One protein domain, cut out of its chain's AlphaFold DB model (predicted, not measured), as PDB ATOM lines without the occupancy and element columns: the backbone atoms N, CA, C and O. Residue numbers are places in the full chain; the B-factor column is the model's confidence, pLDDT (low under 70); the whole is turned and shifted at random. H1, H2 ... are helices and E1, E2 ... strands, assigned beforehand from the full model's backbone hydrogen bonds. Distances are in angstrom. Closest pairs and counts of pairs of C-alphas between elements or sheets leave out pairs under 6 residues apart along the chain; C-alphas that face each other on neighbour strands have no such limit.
ATOM      1  N   ASP A  31      22.213 -22.466  -4.951       46.69
ATOM      2  CA  ASP A  31      21.742 -23.850  -5.099       46.69
ATOM      3  C   ASP A  31      22.858 -24.891  -4.910       46.69
ATOM      4  O   ASP A  31      22.637 -25.963  -4.335       46.69
ATOM      5  N   GLU A  32      24.086 -24.566  -5.314       46.78
ATOM      6  CA  GLU A  32      25.264 -25.375  -5.007       46.78
ATOM      7  C   GLU A  32      25.547 -25.346  -3.498       46.78
ATOM      8  O   GLU A  32      25.687 -26.403  -2.887       46.78
ATOM      9  N   ILE A  33      25.502 -24.173  -2.851       47.34
ATOM     10  CA  ILE A  33      25.663 -24.032  -1.389       47.34
ATOM     11  C   ILE A  33      24.576 -24.819  -0.628       47.34
ATOM     12  O   ILE A  33      24.874 -25.466   0.379       47.34
ATOM     13  N   ALA A  34      23.334 -24.815  -1.126       46.28
ATOM     14  CA  ALA A  34      22.217 -25.604  -0.600       46.28
ATOM     15  C   ALA A  34      22.486 -27.110  -0.644       46.28
ATOM     16  O   ALA A  34      22.321 -27.816   0.354       46.28
ATOM     17  N   THR A  35      22.918 -27.588  -1.808       47.72
ATOM     18  CA  THR A  35      23.194 -29.003  -2.063       47.72
ATOM     19  C   THR A  35      24.393 -29.476  -1.243       47.72
ATOM     20  O   THR A  35      24.353 -30.558  -0.655       47.72
ATOM     21  N   PHE A  36      25.421 -28.632  -1.106       48.56
ATOM     22  CA  PHE A  36      26.582 -28.910  -0.266       48.56
ATOM     23  C   PHE A  36      26.207 -29.045   1.209       48.56
ATOM     24  O   PHE A  36      26.715 -29.938   1.888       48.56
ATOM     25  N   TYR A  37      25.305 -28.196   1.713       47.38
ATOM     26  CA  TYR A  37      24.893 -28.212   3.121       47.38
ATOM     27  C   TYR A  37      24.306 -29.557   3.543       47.38
ATOM     28  O   TYR A  37      24.640 -30.109   4.595       47.38
ATOM     29  N   VAL A  38      23.483 -30.119   2.666       47.69
ATOM     30  CA  VAL A  38      22.831 -31.412   2.849       47.69
ATOM     31  C   VAL A  38      23.823 -32.581   2.752       47.69
ATOM     32  O   VAL A  38      23.612 -33.632   3.354       47.69
ATOM     33  N   SER A  39      24.946 -32.419   2.051       51.09
ATOM     34  CA  SER A  39      25.826 -33.530   1.680       51.09
ATOM     35  C   SER A  39      27.010 -33.768   2.617       51.09
ATOM     36  O   SER A  39      27.970 -34.397   2.188       51.09
ATOM     37  N   SER A  40      27.006 -33.276   3.863       56.31
ATOM     38  CA  SER A  40      28.166 -33.410   4.758       56.31
ATOM     39  C   SER A  40      28.582 -34.877   4.996       56.31
ATOM     40  O   SER A  40      27.862 -35.566   5.724       56.31
ATOM     41  N   PRO A  41      29.702 -35.408   4.440       62.09
ATOM     42  CA  PRO A  41      30.169 -36.748   4.772       62.09
ATOM     43  C   PRO A  41      30.451 -36.922   6.263       62.09
ATOM     44  O   PRO A  41      31.006 -36.047   6.932       62.09
ATOM     45  N   ILE A  42      30.135 -38.119   6.751       66.06
ATOM     46  CA  ILE A  42      30.481 -38.568   8.099       66.06
ATOM     47  C   ILE A  42      31.998 -38.457   8.306       66.06
ATOM     48  O   ILE A  42      32.795 -38.843   7.448       66.06
ATOM     49  N   GLY A  43      32.401 -37.931   9.462       62.44
ATOM     50  CA  GLY A  43      33.798 -37.743   9.854       62.44
ATOM     51  C   GLY A  43      34.442 -36.459   9.332       62.44
ATOM     52  O   GLY A  43      35.611 -36.198   9.637       62.44
ATOM     53  N   ALA A  44      33.713 -35.647   8.571       66.00
ATOM     54  CA  ALA A  44      34.190 -34.335   8.182       66.00
ATOM     55  C   ALA A  44      34.354 -33.405   9.379       66.00
ATOM     56  O   ALA A  44      33.534 -33.418  10.298       66.00
ATOM     57  N   ARG A  45      35.416 -32.594   9.334       71.75
ATOM     58  CA  ARG A  45      35.774 -31.664  10.399       71.75
ATOM     59  C   ARG A  45      35.776 -30.235   9.905       71.75
ATOM     60  O   ARG A  45      36.278 -29.937   8.819       71.75
ATOM     61  N   THR A  46      35.293 -29.347  10.754       71.81
ATOM     62  CA  THR A  46      35.364 -27.912  10.510       71.81
ATOM     63  C   THR A  46      35.705 -27.194  11.789       71.81
ATOM     64  O   THR A  46      35.224 -27.540  12.866       71.81
ATOM     65  N   ILE A  47      36.532 -26.174  11.624       80.94
ATOM     66  CA  ILE A  47      36.935 -25.280  12.686       80.94
ATOM     67  C   ILE A  47      36.359 -23.909  12.355       80.94
ATOM     68  O   ILE A  47      36.633 -23.386  11.276       80.94
ATOM     69  N   CYS A  48      35.584 -23.339  13.268       81.00
ATOM     70  CA  CYS A  48      35.069 -21.982  13.162       81.00
ATOM     71  C   CYS A  48      35.591 -21.126  14.315       81.00
ATOM     72  O   CYS A  48      35.785 -21.615  15.427       81.00
ATOM     73  N   SER A  49      35.809 -19.843  14.055       85.88
ATOM     74  CA  SER A  49      36.195 -18.867  15.065       85.88
ATOM     75  C   SER A  49      35.414 -17.570  14.911       85.88
ATOM     76  O   SER A  49      35.116 -17.120  13.803       85.88
ATOM     77  N   TYR A  50      35.071 -16.981  16.048       85.44
ATOM     78  CA  TYR A  50      34.408 -15.685  16.138       85.44
ATOM     79  C   TYR A  50      34.671 -15.067  17.512       85.44
ATOM     80  O   TYR A  50      35.205 -15.709  18.419       85.44
ATOM     81  N   SER A  51      34.294 -13.805  17.669       86.94
ATOM     82  CA  SER A  51      34.260 -13.133  18.961       86.94
ATOM     83  C   SER A  51      32.872 -12.564  19.202       86.94
ATOM     84  O   SER A  51      32.206 -12.134  18.260       86.94
ATOM     85  N   TYR A  52      32.437 -12.552  20.453       83.38
ATOM     86  CA  TYR A  52      31.184 -11.925  20.845       83.38
ATOM     87  C   TYR A  52      31.378 -11.060  22.086       83.38
ATOM     88  O   TYR A  52      32.330 -11.233  22.850       83.38
ATOM     89  N   SER A  53      30.465 -10.117  22.269       80.81
ATOM     90  CA  SER A  53      30.335  -9.305  23.469       80.81
ATOM     91  C   SER A  53      28.963  -9.524  24.092       80.81
ATOM     92  O   SER A  53      27.961  -9.576  23.382       80.81
ATOM     93  N   HIS A  54      28.894  -9.658  25.412       72.31
ATOM     94  CA  HIS A  54      27.624  -9.755  26.131       72.31
ATOM     95  C   HIS A  54      27.632  -8.810  27.332       72.31
ATOM     96  O   HIS A  54      28.631  -8.685  28.042       72.31
ATOM     97  N   THR A  55      26.503  -8.149  27.569       66.56
ATOM     98  CA  THR A  55      26.326  -7.247  28.708       66.56
ATOM     99  C   THR A  55      25.940  -8.045  29.949       66.56
ATOM    100  O   THR A  55      24.845  -8.593  30.038       66.56
ATOM    101  N   LEU A  56      26.833  -8.118  30.930       62.00
ATOM    102  CA  LEU A  56      26.564  -8.751  32.215       62.00
ATOM    103  C   LEU A  56      25.485  -7.987  33.008       62.00
ATOM    104  O   LEU A  56      25.359  -6.763  32.866       62.00
ATOM    105  N   PRO A  57      24.744  -8.666  33.907       52.75
ATOM    106  CA  PRO A  57      23.903  -7.991  34.891       52.75
ATOM    107  C   PRO A  57      24.808  -7.054  35.704       52.75
ATOM    108  O   PRO A  57      25.711  -7.551  36.371       52.75
ATOM    109  N   LYS A  58      24.587  -5.731  35.608       59.00
ATOM    110  CA  LYS A  58      25.424  -4.586  36.076       59.00
ATOM    111  C   LYS A  58      26.130  -3.769  34.979       59.00
ATOM    112  O   LYS A  58      26.859  -2.840  35.303       59.00
ATOM    113  N   GLY A  59      25.891  -4.042  33.696       58.03
ATOM    114  CA  GLY A  59      26.291  -3.143  32.602       58.03
ATOM    115  C   GLY A  59      27.748  -3.267  32.146       58.03
ATOM    116  O   GLY A  59      28.161  -2.564  31.228       58.03
ATOM    117  N   HIS A  60      28.525  -4.183  32.726       61.38
ATOM    118  CA  HIS A  60      29.846  -4.526  32.201       61.38
ATOM    119  C   HIS A  60      29.700  -5.376  30.935       61.38
ATOM    120  O   HIS A  60      28.983  -6.372  30.942       61.38
ATOM    121  N   SER A  61      30.379  -5.004  29.852       66.94
ATOM    122  CA  SER A  61      30.459  -5.834  28.647       66.94
ATOM    123  C   SER A  61      31.679  -6.740  28.735       66.94
ATOM    124  O   SER A  61      32.799  -6.246  28.865       66.94
ATOM    125  N   THR A  62      31.489  -8.052  28.632       72.06
ATOM    126  CA  THR A  62      32.604  -8.992  28.465       72.06
ATOM    127  C   THR A  62      32.766  -9.312  26.993       72.06
ATOM    128  O   THR A  62      31.776  -9.503  26.291       72.06
ATOM    129  N   LYS A  63      34.014  -9.353  26.520       83.38
ATOM    130  CA  LYS A  63      34.356  -9.878  25.197       83.38
ATOM    131  C   LYS A  63      34.929 -11.277  25.367       83.38
ATOM    132  O   LYS A  63      35.826 -11.474  26.188       83.38
ATOM    133  N   ALA A  64      34.432 -12.221  24.582       84.19
ATOM    134  CA  ALA A  64      34.939 -13.579  24.533       84.19
ATOM    135  C   ALA A  64      35.298 -13.955  23.096       84.19
ATOM    136  O   ALA A  64      34.620 -13.567  22.142       84.19
ATOM    137  N   ASN A  65      36.379 -14.714  22.953       88.62
ATOM    138  CA  ASN A  65      36.742 -15.365  21.703       88.62
ATOM    139  C   ASN A  65      36.323 -16.827  21.772       88.62
ATOM    140  O   ASN A  65      36.530 -17.480  22.798       88.62
ATOM    141  N   VAL A  66      35.789 -17.339  20.672       84.50
ATOM    142  CA  VAL A  66      35.303 -18.711  20.575       84.50
ATOM    143  C   VAL A  66      36.018 -19.422  19.445       84.50
ATOM    144  O   VAL A  66      36.150 -18.888  18.341       84.50
ATOM    145  N   VAL A  67      36.459 -20.644  19.725       85.25
ATOM    146  CA  VAL A  67      36.893 -21.607  18.716       85.25
ATOM    147  C   VAL A  67      36.008 -22.834  18.829       85.25
ATOM    148  O   VAL A  67      35.882 -23.420  19.898       85.25
ATOM    149  N   ILE A  68      35.410 -23.213  17.712       81.88
ATOM    150  CA  ILE A  68      34.490 -24.333  17.574       81.88
ATOM    151  C   ILE A  68      35.152 -25.360  16.671       81.88
ATOM    152  O   ILE A  68      35.527 -25.030  15.551       81.88
ATOM    153  N   ASN A  69      35.280 -26.598  17.134       81.25
ATOM    154  CA  ASN A  69      35.765 -27.722  16.344       81.25
ATOM    155  C   ASN A  69      34.674 -28.790  16.269       81.25
ATOM    156  O   ASN A  69      34.416 -29.486  17.247       81.25
ATOM    157  N   SER A  70      34.032 -28.906  15.112       76.38
ATOM    158  CA  SER A  70      32.885 -29.791  14.909       76.38
ATOM    159  C   SER A  70      33.246 -30.972  14.021       76.38
ATOM    160  O   SER A  70      33.942 -30.816  13.014       76.38
ATOM    161  N   ILE A  71      32.701 -32.144  14.349       76.81
ATOM    162  CA  ILE A  71      32.746 -33.356  13.534       76.81
ATOM    163  C   ILE A  71      31.332 -33.849  13.217       76.81
ATOM    164  O   ILE A  71      30.489 -33.962  14.108       76.81
ATOM    165  N   ALA A  72      31.069 -34.165  11.947       73.44
ATOM    166  CA  ALA A  72      29.817 -34.801  11.534       73.44
ATOM    167  C   ALA A  72      29.819 -36.288  11.930       73.44
ATOM    168  O   ALA A  72      30.693 -37.047  11.511       73.44
ATOM    169  N   LEU A  73      28.842 -36.712  12.730       77.69
ATOM    170  CA  LEU A  73      28.688 -38.088  13.211       77.69
ATOM    171  C   LEU A  73      27.767 -38.925  12.321       77.69
ATOM    172  O   LEU A  73      28.034 -40.101  12.091       77.69
ATOM    173  N   SER A  74      26.683 -38.333  11.825       77.25
ATOM    174  CA  SER A  74      25.724 -38.995  10.936       77.25
ATOM    175  C   SER A  74      25.068 -37.978  10.016       77.25
ATOM    176  O   SER A  74      24.916 -36.820  10.399       77.25
ATOM    177  N   ASN A  75      24.652 -38.415   8.831       75.31
ATOM    178  CA  ASN A  75      23.918 -37.599   7.872       75.31
ATOM    179  C   ASN A  75      22.883 -38.476   7.154       75.31
ATOM    180  O   ASN A  75      23.261 -39.474   6.544       75.31
ATOM    181  N   ASP A  76      21.605 -38.113   7.247       73.56
ATOM    182  CA  ASP A  76      20.492 -38.796   6.569       73.56
ATOM    183  C   ASP A  76      19.904 -37.986   5.391       73.56
ATOM    184  O   ASP A  76      18.860 -38.337   4.841       73.56
ATOM    185  N   GLY A  77      20.569 -36.897   4.991       63.44
ATOM    186  CA  GLY A  77      20.156 -36.003   3.907       63.44
ATOM    187  C   GLY A  77      19.207 -34.875   4.329       63.44
ATOM    188  O   GLY A  77      18.893 -34.008   3.519       63.44
ATOM    189  N   ARG A  78      18.734 -34.838   5.577       67.75
ATOM    190  CA  ARG A  78      17.985 -33.681   6.126       67.75
ATOM    191  C   ARG A  78      18.408 -33.326   7.541       67.75
ATOM    192  O   ARG A  78      18.229 -32.192   7.981       67.75
ATOM    193  N   LYS A  79      18.966 -34.302   8.245       72.94
ATOM    194  CA  LYS A  79      19.457 -34.221   9.604       72.94
ATOM    195  C   LYS A  79      20.914 -34.630   9.617       72.94
ATOM    196  O   LYS A  79      21.288 -35.730   9.202       72.94
ATOM    197  N   VAL A  80      21.738 -33.742  10.145       69.81
ATOM    198  CA  VAL A  80      23.146 -34.021  10.386       69.81
ATOM    199  C   VAL A  80      23.390 -33.937  11.878       69.81
ATOM    200  O   VAL A  80      23.120 -32.913  12.508       69.81
ATOM    201  N   ARG A  81      23.884 -35.028  12.457       76.00
ATOM    202  CA  ARG A  81      24.285 -35.052  13.860       76.00
ATOM    203  C   ARG A  81      25.746 -34.692  13.954       76.00
ATOM    204  O   ARG A  81      26.566 -35.246  13.223       76.00
ATOM    205  N   TYR A  82      26.073 -33.825  14.890       73.81
ATOM    206  CA  TYR A  82      27.428 -33.362  15.097       73.81
ATOM    207  C   TYR A  82      27.844 -33.528  16.552       73.81
ATOM    208  O   TYR A  82      27.022 -33.547  17.472       73.81
ATOM    209  N   GLN A  83      29.152 -33.620  16.737       80.88
ATOM    210  CA  GLN A  83      29.799 -33.407  18.016       80.88
ATOM    211  C   GLN A  83      30.786 -32.263  17.865       80.88
ATOM    212  O   GLN A  83      31.546 -32.219  16.901       80.88
ATOM    213  N   THR A  84      30.782 -31.365  18.833       77.88
ATOM    214  CA  THR A  84      31.579 -30.156  18.810       77.88
ATOM    215  C   THR A  84      32.330 -29.999  20.113       77.88
ATOM    216  O   THR A  84      31.789 -30.202  21.196       77.88
ATOM    217  N   GLU A  85      33.585 -29.604  19.981       82.50
ATOM    218  CA  GLU A  85      34.415 -29.104  21.063       82.50
ATOM    219  C   GLU A  85      34.509 -27.587  20.918       82.50
ATOM    220  O   GLU A  85      34.990 -27.075  19.905       82.50
ATOM    221  N   GLU A  86      34.020 -26.862  21.915       82.94
ATOM    222  CA  GLU A  86      34.028 -25.406  21.943       82.94
ATOM    223  C   GLU A  86      34.974 -24.920  23.033       82.94
ATOM    224  O   GLU A  86      34.943 -25.388  24.173       82.94
ATOM    225  N   VAL A  87      35.817 -23.957  22.678       86.00
ATOM    226  CA  VAL A  87      36.709 -23.274  23.607       86.00
ATOM    227  C   VAL A  87      36.327 -21.811  23.633       86.00
ATOM    228  O   VAL A  87      36.514 -21.089  22.653       86.00
ATOM    229  N   HIS A  88      35.832 -21.376  24.782       84.69
ATOM    230  CA  HIS A  88      35.507 -19.985  25.057       84.69
ATOM    231  C   HIS A  88      36.632 -19.380  25.875       84.69
ATOM    232  O   HIS A  88      37.021 -19.941  26.893       84.69
ATOM    233  N   THR A  89      37.176 -18.252  25.432       85.50
ATOM    234  CA  THR A  89      38.227 -17.513  26.141       85.50
ATOM    235  C   THR A  89      37.720 -16.112  26.448       85.50
ATOM    236  O   THR A  89      37.598 -15.291  25.537       85.50
ATOM    237  N   GLY A  90      37.422 -15.852  27.720       80.25
ATOM    238  CA  GLY A  90      36.992 -14.550  28.229       80.25
ATOM    239  C   GLY A  90      37.969 -13.979  29.259       80.25
ATOM    240  O   GLY A  90      39.041 -14.531  29.500       80.25
ATOM    241  N   ILE A  91      37.582 -12.871  29.893       80.12
ATOM    242  CA  ILE A  91      38.403 -12.176  30.903       80.12
ATOM    243  C   ILE A  91      38.613 -13.053  32.149       80.12
ATOM    244  O   ILE A  91      39.709 -13.092  32.697       80.12
ATOM    245  N   ALA A  92      37.580 -13.789  32.572       76.62
ATOM    246  CA  ALA A  92      37.619 -14.662  33.746       76.62
ATOM    247  C   ALA A  92      38.315 -16.021  33.508       76.62
ATOM    248  O   ALA A  92      38.411 -16.829  34.438       76.62
ATOM    249  N   GLY A  93      38.783 -16.284  32.280       82.19
ATOM    250  CA  GLY A  93      39.487 -17.510  31.897       82.19
ATOM    251  C   GLY A  93      38.841 -18.257  30.731       82.19
ATOM    252  O   GLY A  93      38.018 -17.715  29.982       82.19
ATOM    253  N   LYS A  94      39.253 -19.514  30.560       84.56
ATOM    254  CA  LYS A  94      38.777 -20.424  29.521       84.56
ATOM    255  C   LYS A  94      37.703 -21.374  30.034       84.56
ATOM    256  O   LYS A  94      37.715 -21.811  31.187       84.56
ATOM    257  N   VAL A  95      36.796 -21.741  29.136       80.94
ATOM    258  CA  VAL A  95      35.816 -22.807  29.349       80.94
ATOM    259  C   VAL A  95      35.819 -23.729  28.139       80.94
ATOM    260  O   VAL A  95      35.640 -23.287  27.004       80.94
ATOM    261  N   PHE A  96      36.021 -25.015  28.411       82.62
ATOM    262  CA  PHE A  96      35.939 -26.088  27.428       82.62
ATOM    263  C   PHE A  96      34.566 -26.750  27.515       82.62
ATOM    264  O   PHE A  96      34.155 -27.194  28.593       82.62
ATOM    265  N   MET A  97      33.869 -26.816  26.385       76.69
ATOM    266  CA  MET A  97      32.536 -27.400  26.279       76.69
ATOM    267  C   MET A  97      32.514 -28.482  25.204       76.69
ATOM    268  O   MET A  97      33.035 -28.290  24.110       76.69
ATOM    269  N   ASN A  98      31.878 -29.610  25.507       77.81
ATOM    270  CA  ASN A  98      31.536 -30.636  24.534       77.81
ATOM    271  C   ASN A  98      30.032 -30.604  24.285       77.81
ATOM    272  O   ASN A  98      29.223 -30.695  25.213       77.81
ATOM    273  N   VAL A  99      29.654 -30.468  23.025       73.75
ATOM    274  CA  VAL A  99      28.275 -30.261  22.615       73.75
ATOM    275  C   VAL A  99      27.920 -31.283  21.549       73.75
ATOM    276  O   VAL A  99      28.614 -31.420  20.547       73.75
ATOM    277  N   LYS A 100      26.811 -31.997  21.739       75.81
ATOM    278  CA  LYS A 100      26.207 -32.841  20.702       75.81
ATOM    279  C   LYS A 100      24.863 -32.263  20.319       75.81
ATOM    280  O   LYS A 100      24.060 -31.953  21.199       75.81
ATOM    281  N   TYR A 101      24.619 -32.133  19.026       67.25
ATOM    282  CA  TYR A 101      23.363 -31.609  18.506       67.25
ATOM    283  C   TYR A 101      23.042 -32.205  17.144       67.25
ATOM    284  O   TYR A 101      23.912 -32.677  16.407       67.25
ATOM    285  N   THR A 102      21.763 -32.133  16.814       70.25
ATOM    286  CA  THR A 102      21.218 -32.472  15.510       70.25
ATOM    287  C   THR A 102      20.853 -31.179  14.791       70.25
ATOM    288  O   THR A 102      20.069 -30.384  15.302       70.25
ATOM    289  N   SER A 103      21.435 -30.952  13.616       69.06
ATOM    290  CA  SER A 103      21.022 -29.885  12.705       69.06
ATOM    291  C   SER A 103      20.028 -30.454  11.701       69.06
ATOM    292  O   SER A 103      20.378 -31.338  10.923       69.06
ATOM    293  N   ASN A 104      18.800 -29.954  11.724       68.31
ATOM    294  CA  ASN A 104      17.764 -30.233  10.741       68.31
ATOM    295  C   ASN A 104      17.737 -29.076   9.744       68.31
ATOM    296  O   ASN A 104      17.392 -27.964  10.137       68.31
ATOM    297  N   SER A 105      18.055 -29.301   8.473       63.81
ATOM    298  CA  SER A 105      17.941 -28.254   7.456       63.81
ATOM    299  C   SER A 105      16.798 -28.464   6.490       63.81
ATOM    300  O   SER A 105      16.474 -29.569   6.061       63.81
ATOM    301  N   GLN A 106      16.214 -27.339   6.119       67.81
ATOM    302  CA  GLN A 106      15.233 -27.203   5.074       67.81
ATOM    303  C   GLN A 106      15.747 -26.151   4.096       67.81
ATOM    304  O   GLN A 106      16.009 -25.006   4.468       67.81
ATOM    305  N   ASN A 107      15.923 -26.559   2.842       64.94
ATOM    306  CA  ASN A 107      16.202 -25.627   1.764       64.94
ATOM    307  C   ASN A 107      14.908 -24.878   1.409       64.94
ATOM    308  O   ASN A 107      13.917 -25.508   1.039       64.94
ATOM    309  N   GLU A 108      14.916 -23.553   1.527       67.62
ATOM    310  CA  GLU A 108      13.848 -22.669   1.065       67.62
ATOM    311  C   GLU A 108      14.326 -21.963  -0.213       67.62
ATOM    312  O   GLU A 108      14.758 -20.807  -0.185       67.62
ATOM    313  N   ALA A 109      14.276 -22.684  -1.338       65.88
ATOM    314  CA  ALA A 109      14.795 -22.213  -2.625       65.88
ATOM    315  C   ALA A 109      14.151 -20.887  -3.075       65.88
ATOM    316  O   ALA A 109      14.852 -19.976  -3.511       65.88
ATOM    317  N   GLU A 110      12.835 -20.742  -2.879       68.69
ATOM    318  CA  GLU A 110      12.069 -19.526  -3.203       68.69
ATOM    319  C   GLU A 110      12.606 -18.282  -2.478       68.69
ATOM    320  O   GLU A 110      12.662 -17.195  -3.049       68.69
ATOM    321  N   ASN A 111      13.077 -18.459  -1.239       63.59
ATOM    322  CA  ASN A 111      13.615 -17.390  -0.400       63.59
ATOM    323  C   ASN A 111      15.141 -17.275  -0.481       63.59
ATOM    324  O   ASN A 111      15.717 -16.405   0.175       63.59
ATOM    325  N   ARG A 112      15.806 -18.155  -1.246       62.94
ATOM    326  CA  ARG A 112      17.271 -18.296  -1.272       62.94
ATOM    327  C   ARG A 112      17.846 -18.355   0.149       62.94
ATOM    328  O   ARG A 112      18.751 -17.596   0.510       62.94
ATOM    329  N   ARG A 113      17.290 -19.253   0.963       63.41
ATOM    330  CA  ARG A 113      17.643 -19.415   2.376       63.41
ATOM    331  C   ARG A 113      17.776 -20.889   2.739       63.41
ATOM    332  O   ARG A 113      16.962 -21.710   2.327       63.41
ATOM    333  N   ILE A 114      18.740 -21.205   3.604       58.69
ATOM    334  CA  ILE A 114      18.720 -22.461   4.362       58.69
ATOM    335  C   ILE A 114      18.120 -22.176   5.725       58.69
ATOM    336  O   ILE A 114      18.680 -21.435   6.537       58.69
ATOM    337  N   LYS A 115      16.991 -22.815   5.999       62.84
ATOM    338  CA  LYS A 115      16.425 -22.858   7.333       62.84
ATOM    339  C   LYS A 115      17.023 -24.045   8.072       62.84
ATOM    340  O   LYS A 115      16.682 -25.181   7.776       62.84
ATOM    341  N   ALA A 116      17.919 -23.794   9.020       58.88
ATOM    342  CA  ALA A 116      18.440 -24.830   9.904       58.88
ATOM    343  C   ALA A 116      17.805 -24.689  11.292       58.88
ATOM    344  O   ALA A 116      17.786 -23.600  11.860       58.88
ATOM    345  N   ASN A 117      17.286 -25.785  11.834       61.38
ATOM    346  CA  ASN A 117      16.893 -25.900  13.229       61.38
ATOM    347  C   ASN A 117      17.899 -26.794  13.953       61.38
ATOM    348  O   ASN A 117      18.205 -27.885  13.476       61.38
ATOM    349  N   ILE A 118      18.397 -26.345  15.099       62.06
ATOM    350  CA  ILE A 118      19.395 -27.070  15.882       62.06
ATOM    351  C   ILE A 118      18.745 -27.568  17.162       62.06
ATOM    352  O   ILE A 118      18.257 -26.784  17.977       62.06
ATOM    353  N   GLU A 119      18.797 -28.874  17.361       64.38
ATOM    354  CA  GLU A 119      18.325 -29.535  18.568       64.38
ATOM    355  C   GLU A 119      19.534 -30.047  19.346       64.38
ATOM    356  O   GLU A 119      20.269 -30.916  18.880       64.38
ATOM    357  N   SER A 120      19.771 -29.470  20.525       60.44
ATOM    358  CA  SER A 120      20.824 -29.929  21.430       60.44
ATOM    359  C   SER A 120      20.468 -31.293  22.005       60.44
ATOM    360  O   SER A 120      19.477 -31.413  22.721       60.44
ATOM    361  N   ASP A 121      21.335 -32.280  21.812       66.75
ATOM    362  CA  ASP A 121      21.215 -33.573  22.481       66.75
ATOM    363  C   ASP A 121      21.788 -33.490  23.900       66.75
ATOM    364  O   ASP A 121      21.167 -33.911  24.876       66.75
ATOM    365  N   SER A 122      23.005 -32.950  24.022       68.00
ATOM    366  CA  SER A 122      23.729 -32.863  25.288       68.00
ATOM    367  C   SER A 122      24.771 -31.752  25.262       68.00
ATOM    368  O   SER A 122      25.499 -31.614  24.280       68.00
ATOM    369  N   VAL A 123      24.901 -31.047  26.384       67.56
ATOM    370  CA  VAL A 123      25.974 -30.084  26.644       67.56
ATOM    371  C   VAL A 123      26.725 -30.536  27.887       67.56
ATOM    372  O   VAL A 123      26.112 -30.784  28.927       67.56
ATOM    373  N   GLN A 124      28.044 -30.635  27.784       75.12
ATOM    374  CA  GLN A 124      28.938 -30.975  28.879       75.12
ATOM    375  C   GLN A 124      30.017 -29.897  28.996       75.12
ATOM    376  O   GLN A 124      30.622 -29.511  28.001       75.12
ATOM    377  N   ILE A 125      30.249 -29.392  30.207       77.12
ATOM    378  CA  ILE A 125      31.349 -28.468  30.501       77.12
ATOM    379  C   ILE A 125      32.442 -29.289  31.176       77.12
ATOM    380  O   ILE A 125      32.225 -29.796  32.275       77.12
ATOM    381  N   ASP A 126      33.585 -29.447  30.512       72.88
ATOM    382  CA  ASP A 126      34.594 -30.426  30.929       72.88
ATOM    383  C   ASP A 126      35.595 -29.856  31.933       72.88
ATOM    384  O   ASP A 126      35.934 -30.518  32.915       72.88
ATOM    385  N   LYS A 127      36.105 -28.642  31.688       67.50
ATOM    386  CA  LYS A 127      37.183 -28.034  32.487       67.50
ATOM    387  C   LYS A 127      37.083 -26.508  32.475       67.50
ATOM    388  O   LYS A 127      37.678 -25.877  31.607       67.50
ATOM    389  N   PRO A 128      36.310 -25.884  33.369       75.62
ATOM    390  CA  PRO A 128      36.376 -24.438  33.513       75.62
ATOM    391  C   PRO A 128      37.618 -24.029  34.312       75.62
ATOM    392  O   PRO A 128      37.924 -24.658  35.324       75.62
ATOM    393  N   ASP A 129      38.288 -22.949  33.906       75.44
ATOM    394  CA  ASP A 129      39.388 -22.362  34.692       75.44
ATOM    395  C   ASP A 129      38.887 -21.829  36.048       75.44
ATOM    396  O   ASP A 129      39.608 -21.844  37.044       75.44
ATOM    397  N   SER A 130      37.635 -21.359  36.099       79.44
ATOM    398  CA  SER A 130      36.983 -20.873  37.317       79.44
ATOM    399  C   SER A 130      35.448 -20.956  37.230       79.44
ATOM    400  O   SER A 130      34.887 -20.905  36.130       79.44
ATOM    401  N   PRO A 131      34.723 -21.014  38.367       77.00
ATOM    402  CA  PRO A 131      33.261 -20.898  38.377       77.00
ATOM    403  C   PRO A 131      32.753 -19.582  37.766       77.00
ATOM    404  O   PRO A 131      31.704 -19.563  37.123       77.00
ATOM    405  N   SER A 132      33.509 -18.489  37.923       75.69
ATOM    406  CA  SER A 132      33.204 -17.186  37.316       75.69
ATOM    407  C   SER A 132      33.258 -17.218  35.789       75.69
ATOM    408  O   SER A 132      32.381 -16.645  35.152       75.69
ATOM    409  N   ALA A 133      34.203 -17.954  35.192       76.25
ATOM    410  CA  ALA A 133      34.271 -18.100  33.735       76.25
ATOM    411  C   ALA A 133      33.009 -18.773  33.168       76.25
ATOM    412  O   ALA A 133      32.488 -18.366  32.132       76.25
ATOM    413  N   VAL A 134      32.463 -19.767  33.877       76.75
ATOM    414  CA  VAL A 134      31.208 -20.429  33.483       76.75
ATOM    415  C   VAL A 134      30.017 -19.473  33.583       76.75
ATOM    416  O   VAL A 134      29.165 -19.465  32.693       76.75
ATOM    417  N   ALA A 135      29.952 -18.660  34.641       73.75
ATOM    418  CA  ALA A 135      28.874 -17.690  34.833       73.75
ATOM    419  C   ALA A 135      28.813 -16.647  33.701       73.75
ATOM    420  O   ALA A 135      27.715 -16.299  33.261       73.75
ATOM    421  N   ASP A 136      29.969 -16.225  33.181       69.56
ATOM    422  CA  ASP A 136      30.068 -15.262  32.077       69.56
ATOM    423  C   ASP A 136      29.571 -15.831  30.737       69.56
ATOM    424  O   ASP A 136      29.038 -15.100  29.900       69.56
ATOM    425  N   ILE A 137      29.724 -17.140  30.524       70.62
ATOM    426  CA  ILE A 137      29.428 -17.798  29.243       70.62
ATOM    427  C   ILE A 137      28.005 -18.365  29.205       70.62
ATOM    428  O   ILE A 137      27.335 -18.292  28.175       70.62
ATOM    429  N   LEU A 138      27.481 -18.880  30.321       70.31
ATOM    430  CA  LEU A 138      26.138 -19.476  30.353       70.31
ATOM    431  C   LEU A 138      25.020 -18.482  30.003       70.31
ATOM    432  O   LEU A 138      24.005 -18.887  29.433       70.31
ATOM    433  N   ALA A 139      25.179 -17.201  30.348       67.69
ATOM    434  CA  ALA A 139      24.211 -16.166  29.991       67.69
ATOM    435  C   ALA A 139      24.152 -15.940  28.471       67.69
ATOM    436  O   ALA A 139      23.058 -15.839  27.917       67.69
ATOM    437  N   TYR A 140      25.310 -15.960  27.797       64.62
ATOM    438  CA  TYR A 140      25.399 -15.851  26.340       64.62
ATOM    439  C   TYR A 140      24.595 -16.957  25.658       64.62
ATOM    440  O   TYR A 140      23.685 -16.640  24.896       64.62
ATOM    441  N   TYR A 141      24.832 -18.226  26.015       62.03
ATOM    442  CA  TYR A 141      24.079 -19.345  25.441       62.03
ATOM    443  C   TYR A 141      22.572 -19.150  25.586       62.03
ATOM    444  O   TYR A 141      21.856 -19.297  24.602       62.03
ATOM    445  N   LYS A 142      22.100 -18.734  26.770       61.91
ATOM    446  CA  LYS A 142      20.669 -18.526  27.059       61.91
ATOM    447  C   LYS A 142      20.003 -17.417  26.250       61.91
ATOM    448  O   LYS A 142      18.789 -17.442  26.078       61.91
ATOM    449  N   SER A 143      20.778 -16.430  25.813       54.72
ATOM    450  CA  SER A 143      20.264 -15.176  25.255       54.72
ATOM    451  C   SER A 143      20.065 -15.186  23.740       54.72
ATOM    452  O   SER A 143      19.488 -14.246  23.194       54.72
ATOM    453  N   LEU A 144      20.556 -16.210  23.046       53.12
ATOM    454  CA  LEU A 144      20.653 -16.148  21.597       53.12
ATOM    455  C   LEU A 144      19.372 -16.662  20.922       53.12
ATOM    456  O   LEU A 144      18.934 -17.784  21.193       53.12
ATOM    457  N   PRO A 145      18.758 -15.865  20.033       50.12
ATOM    458  CA  PRO A 145      17.576 -16.290  19.300       50.12
ATOM    459  C   PRO A 145      17.938 -17.312  18.211       50.12
ATOM    460  O   PRO A 145      19.079 -17.388  17.750       50.12
ATOM    461  N   ALA A 146      16.939 -18.075  17.758       51.31
ATOM    462  CA  ALA A 146      17.077 -18.933  16.585       51.31
ATOM    463  C   ALA A 146      17.490 -18.092  15.365       51.31
ATOM    464  O   ALA A 146      16.845 -17.087  15.057       51.31
ATOM    465  N   TYR A 147      18.565 -18.495  14.686       55.19
ATOM    466  CA  TYR A 147      19.155 -17.720  13.598       55.19
ATOM    467  C   TYR A 147      19.052 -18.431  12.249       55.19
ATOM    468  O   TYR A 147      19.229 -19.646  12.155       55.19
ATOM    469  N   TYR A 148      18.823 -17.641  11.199       57.25
ATOM    470  CA  TYR A 148      18.766 -18.083   9.809       57.25
ATOM    471  C   TYR A 148      19.855 -17.372   9.002       57.25
ATOM    472  O   TYR A 148      19.963 -16.143   9.050       57.25
ATOM    473  N   TYR A 149      20.642 -18.132   8.244       58.31
ATOM    474  CA  TYR A 149      21.651 -17.577   7.343       58.31
ATOM    475  C   TYR A 149      21.068 -17.475   5.930       58.31
ATOM    476  O   TYR A 149      20.590 -18.470   5.379       58.31
ATOM    477  N   ASP A 150      21.098 -16.275   5.348       65.69
ATOM    478  CA  ASP A 150      20.801 -16.101   3.927       65.69
ATOM    479  C   ASP A 150      22.093 -16.393   3.139       65.69
ATOM    480  O   ASP A 150      23.184 -16.048   3.595       65.69
ATOM    481  N   TYR A 151      22.014 -16.994   1.945       63.31
ATOM    482  CA  TYR A 151      23.228 -17.357   1.183       63.31
ATOM    483  C   TYR A 151      24.150 -16.171   0.894       63.31
ATOM    484  O   TYR A 151      25.366 -16.327   0.837       63.31
ATOM    485  N   LYS A 152      23.570 -14.977   0.737       70.12
ATOM    486  CA  LYS A 152      24.300 -13.724   0.505       70.12
ATOM    487  C   LYS A 152      25.223 -13.326   1.663       70.12
ATOM    488  O   LYS A 152      26.135 -12.537   1.448       70.12
ATOM    489  N   ASP A 153      24.984 -13.858   2.861       74.50
ATOM    490  CA  ASP A 153      25.788 -13.577   4.050       74.50
ATOM    491  C   ASP A 153      27.029 -14.491   4.119       74.50
ATOM    492  O   ASP A 153      27.835 -14.361   5.036       74.50
ATOM    493  N   ILE A 154      27.191 -15.430   3.176       71.19
ATOM    494  CA  ILE A 154      28.302 -16.385   3.130       71.19
ATOM    495  C   ILE A 154      29.241 -16.019   1.982       71.19
ATOM    496  O   ILE A 154      28.867 -16.040   0.810       71.19
ATOM    497  N   LYS A 155      30.503 -15.740   2.314       78.94
ATOM    498  CA  LYS A 155      31.560 -15.448   1.345       78.94
ATOM    499  C   LYS A 155      32.657 -16.503   1.408       78.94
ATOM    500  O   LYS A 155      33.381 -16.597   2.398       78.94
ATOM    501  N   PHE A 156      32.839 -17.254   0.325       69.44
ATOM    502  CA  PHE A 156      33.975 -18.165   0.180       69.44
ATOM    503  C   PHE A 156      35.258 -17.374  -0.070       69.44
ATOM    504  O   PHE A 156      35.300 -16.491  -0.927       69.44
ATOM    505  N   THR A 157      36.300 -17.676   0.699       71.25
ATOM    506  CA  THR A 157      37.580 -16.951   0.648       71.25
ATOM    507  C   THR A 157      38.702 -17.794   0.059       71.25
ATOM    508  O   THR A 157      39.595 -17.251  -0.585       71.25
ATOM    509  N   ALA A 158      38.651 -19.113   0.242       65.25
ATOM    510  CA  ALA A 158      39.572 -20.073  -0.355       65.25
ATOM    511  C   ALA A 158      38.931 -21.468  -0.391       65.25
ATOM    512  O   ALA A 158      37.851 -21.683   0.162       65.25
ATOM    513  N   SER A 159      39.614 -22.445  -0.996       62.91
ATOM    514  CA  SER A 159      39.178 -23.845  -0.949       62.91
ATOM    515  C   SER A 159      38.985 -24.296   0.503       62.91
ATOM    516  O   SER A 159      39.900 -24.220   1.325       62.91
ATOM    517  N   GLY A 160      37.760 -24.705   0.833       62.72
ATOM    518  CA  GLY A 160      37.380 -25.125   2.178       62.72
ATOM    519  C   GLY A 160      37.349 -24.016   3.236       62.72
ATOM    520  O   GLY A 160      37.226 -24.344   4.410       62.72
ATOM    521  N   SER A 161      37.469 -22.736   2.866       68.88
ATOM    522  CA  SER A 161      37.418 -21.596   3.796       68.88
ATOM    523  C   SER A 161      36.335 -20.597   3.398       68.88
ATOM    524  O   SER A 161      36.179 -20.266   2.221       68.88
ATOM    525  N   TYR A 162      35.598 -20.092   4.382       71.56
ATOM    526  CA  TYR A 162      34.519 -19.134   4.164       71.56
ATOM    527  C   TYR A 162      34.289 -18.264   5.398       71.56
ATOM    528  O   TYR A 162      34.673 -18.614   6.515       71.56
ATOM    529  N   ILE A 163      33.674 -17.109   5.167       80.44
ATOM    530  CA  ILE A 163      33.274 -16.145   6.187       80.44
ATOM    531  C   ILE A 163      31.757 -16.024   6.146       80.44
ATOM    532  O   ILE A 163      31.174 -15.910   5.067       80.44
ATOM    533  N   ILE A 164      31.135 -16.043   7.318       79.00
ATOM    534  CA  ILE A 164      29.723 -15.734   7.490       79.00
ATOM    535  C   ILE A 164      29.612 -14.357   8.139       79.00
ATOM    536  O   ILE A 164      30.108 -14.154   9.251       79.00
ATOM    537  N   THR A 165      28.955 -13.423   7.457       82.75
ATOM    538  CA  THR A 165      28.732 -12.074   7.975       82.75
ATOM    539  C   THR A 165      27.739 -12.100   9.133       82.75
ATOM    540  O   THR A 165      26.635 -12.644   9.029       82.75
ATOM    541  N   SER A 166      28.134 -11.507  10.257       78.81
ATOM    542  CA  SER A 166      27.286 -11.400  11.443       78.81
ATOM    543  C   SER A 166      26.223 -10.312  11.261       78.81
ATOM    544  O   SER A 166      26.527  -9.197  10.843       78.81
ATOM    545  N   LYS A 167      24.971 -10.602  11.640       77.38
ATOM    546  CA  LYS A 167      23.898  -9.589  11.752       77.38
ATOM    547  C   LYS A 167      23.823  -8.948  13.143       77.38
ATOM    548  O   LYS A 167      23.007  -8.056  13.359       77.38
ATOM    549  N   TYR A 168      24.649  -9.390  14.091       75.19
ATOM    550  CA  TYR A 168      24.651  -8.882  15.458       75.19
ATOM    551  C   TYR A 168      25.811  -7.921  15.665       75.19
ATOM    552  O   TYR A 168      26.966  -8.312  15.538       75.19
ATOM    553  N   ALA A 169      25.512  -6.692  16.089       77.81
ATOM    554  CA  ALA A 169      26.535  -5.701  16.432       77.81
ATOM    555  C   ALA A 169      27.486  -6.181  17.546       77.81
ATOM    556  O   ALA A 169      28.613  -5.709  17.667       77.81
ATOM    557  N   THR A 170      27.035  -7.132  18.363       79.50
ATOM    558  CA  THR A 170      27.808  -7.722  19.453       79.50
ATOM    559  C   THR A 170      28.679  -8.899  19.023       79.50
ATOM    560  O   THR A 170      29.438  -9.393  19.850       79.50
ATOM    561  N   MET A 171      28.605  -9.364  17.774       80.75
ATOM    562  CA  MET A 171      29.327 -10.545  17.299       80.75
ATOM    563  C   MET A 171      30.102 -10.215  16.027       80.75
ATOM    564  O   MET A 171      29.560  -9.612  15.104       80.75
ATOM    565  N   SER A 172      31.367 -10.625  15.967       86.06
ATOM    566  CA  SER A 172      32.150 -10.517  14.739       86.06
ATOM    567  C   SER A 172      31.648 -11.494  13.682       86.06
ATOM    568  O   SER A 172      30.993 -12.487  13.996       86.06
ATOM    569  N   ASP A 173      32.054 -11.268  12.438       86.06
ATOM    570  CA  ASP A 173      31.944 -12.284  11.397       86.06
ATOM    571  C   ASP A 173      32.572 -13.608  11.855       86.06
ATOM    572  O   ASP A 173      33.555 -13.636  12.612       86.06
ATOM    573  N   ILE A 174      31.980 -14.708  11.399       81.31
ATOM    574  CA  ILE A 174      32.392 -16.062  11.754       81.31
ATOM    575  C   ILE A 174      33.281 -16.577  10.632       81.31
ATOM    576  O   ILE A 174      32.844 -16.700   9.487       81.31
ATOM    577  N   THR A 175      34.530 -16.892  10.953       84.88
ATOM    578  CA  THR A 175      35.467 -17.474   9.990       84.88
ATOM    579  C   THR A 175      35.495 -18.980  10.168       84.88
ATOM    580  O   THR A 175      35.751 -19.456  11.269       84.88
ATOM    581  N   CYS A 176      35.274 -19.735   9.098       77.69
ATOM    582  CA  CYS A 176      35.248 -21.190   9.136       77.69
ATOM    583  C   CYS A 176      36.222 -21.795   8.123       77.69
ATOM    584  O   CYS A 176      36.395 -21.295   7.008       77.69
ATOM    585  N   ARG A 177      36.845 -22.911   8.511       75.31
ATOM    586  CA  ARG A 177      37.745 -23.701   7.670       75.31
ATOM    587  C   ARG A 177      37.487 -25.191   7.835       75.31
ATOM    588  O   ARG A 177      37.462 -25.715   8.947       75.31
ATOM    589  N   HIS A 178      37.406 -25.888   6.716       68.19
ATOM    590  CA  HIS A 178      37.354 -27.338   6.655       68.19
ATOM    591  C   HIS A 178      38.756 -27.925   6.757       68.19
ATOM    592  O   HIS A 178      39.662 -27.552   6.013       68.19
ATOM    593  N   ALA A 179      38.923 -28.874   7.671       54.69
ATOM    594  CA  ALA A 179      40.102 -29.719   7.716       54.69
ATOM    595  C   ALA A 179      39.680 -31.101   7.218       54.69
ATOM    596  O   ALA A 179      38.833 -31.757   7.831       54.69
ATOM    597  N   ALA A 180      40.254 -31.563   6.105       48.81
ATOM    598  CA  ALA A 180      40.147 -32.973   5.762       48.81
ATOM    599  C   ALA A 180      40.757 -33.766   6.926       48.81
ATOM    600  O   ALA A 180      41.905 -33.544   7.298       48.81
ATOM    601  N   SER A 181      39.967 -34.641   7.549       41.28
ATOM    602  CA  SER A 181      40.461 -35.543   8.590       41.28
ATOM    603  C   SER A 181      41.718 -36.260   8.083       41.28
ATOM    604  O   SER A 181      41.700 -36.797   6.974       41.28
TER     605      SER A 181
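What this domain is: This is residues 31 to 181 of the 211 residues of an uncharacterized protein of Serratia sp. DD3 (UniProt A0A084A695). One long, twisted antiparallel sheet curls into an open trough, a barrel left unclosed between E5 and E6, with H2 in its hollow toward one end and H1 on the same face toward the other. The stretch after H2 runs along the open side, and its residues 149 to 150 pair with residues 113 to 114 of E5. The 151 printed residues hold, in order, H1, E1 to E5, H2 and E6 to E8, a mostly strand make-up; the sheet's order is E5, E4, E3, E2, E1, E8, E7, E6. The whole is compact, with a radius of gyration of the C-alphas of 16.0 A, yet elongated in outline, spanning 45 by 29 by 28 A.

Where its parts are: H1, residues 31 to 38, begins at C-alpha 31 (21.742, -23.850, -5.099). E1 is residues 45 to 55, 31.9 A long; E2, 61 to 75, 38.5 A; E3, 79 to 90, 32.3 A; E4, 93 to 108, 40.4 A; and E5, 113 to 128, 36.7 A. E2 bends by 58 degrees at residue 72, E3 by 53 at 83, E4 by 66 at 100 and E5 by 69 at 121. H2, residues 131 to 143, is 19.3 A long and ends at C-alpha 143 (20.264, -15.176, 25.255). E6 is residues 154 to 158, E7 161 to 164 and E8 174 to 179, ending at C-alpha 179 (40.102, -29.719, 7.716).

How they stand to each other: E1 to E5 form a meander, each strand the antiparallel neighbour of the one before, and E6 to E8 form another. N 48 and O 68 of the hairpin E1 and E2 are 2.8 A apart, N 69 and O 85 of E2 and E3 2.8 A, N 84 and O 99 of E3 and E4 2.8 A, and N 104 and O 117 of E4 and E5 2.8 A, each within hydrogen-bond range. Between the neighbours E1 and E8, N 49 and O 175 are 2.8 A apart, between the hairpin strands E7 and E8 N 164 and O 174 are 2.8 A apart, and between the hairpin strands E6 and E7 N 155 and O 163 are 2.8 A apart, each within hydrogen-bond range. The edge strands E5 and E6 are apart. The sheet curls round H2, whose closest C-alphas to E4 are Ala 133 and Gly 93, 5.6 A. H1 is on the same face, with Ala 34 and Asn 107 of E4 its closest C-alphas to that strand, 6.5 A; H1 and H2 are apart. In H1 every O i to N i+4 pair is within hydrogen-bond range, in H2 7 of 9.

The domain as a whole: The farthest C-alphas, Glu 110 and Ser 130, are 47.6 A apart. The printed part has no cut and no long link. The mean pLDDT of the printed part is 70.1, and 70 residues are under 70, among them 31 to 44, 103 to 123 and 139 to 151.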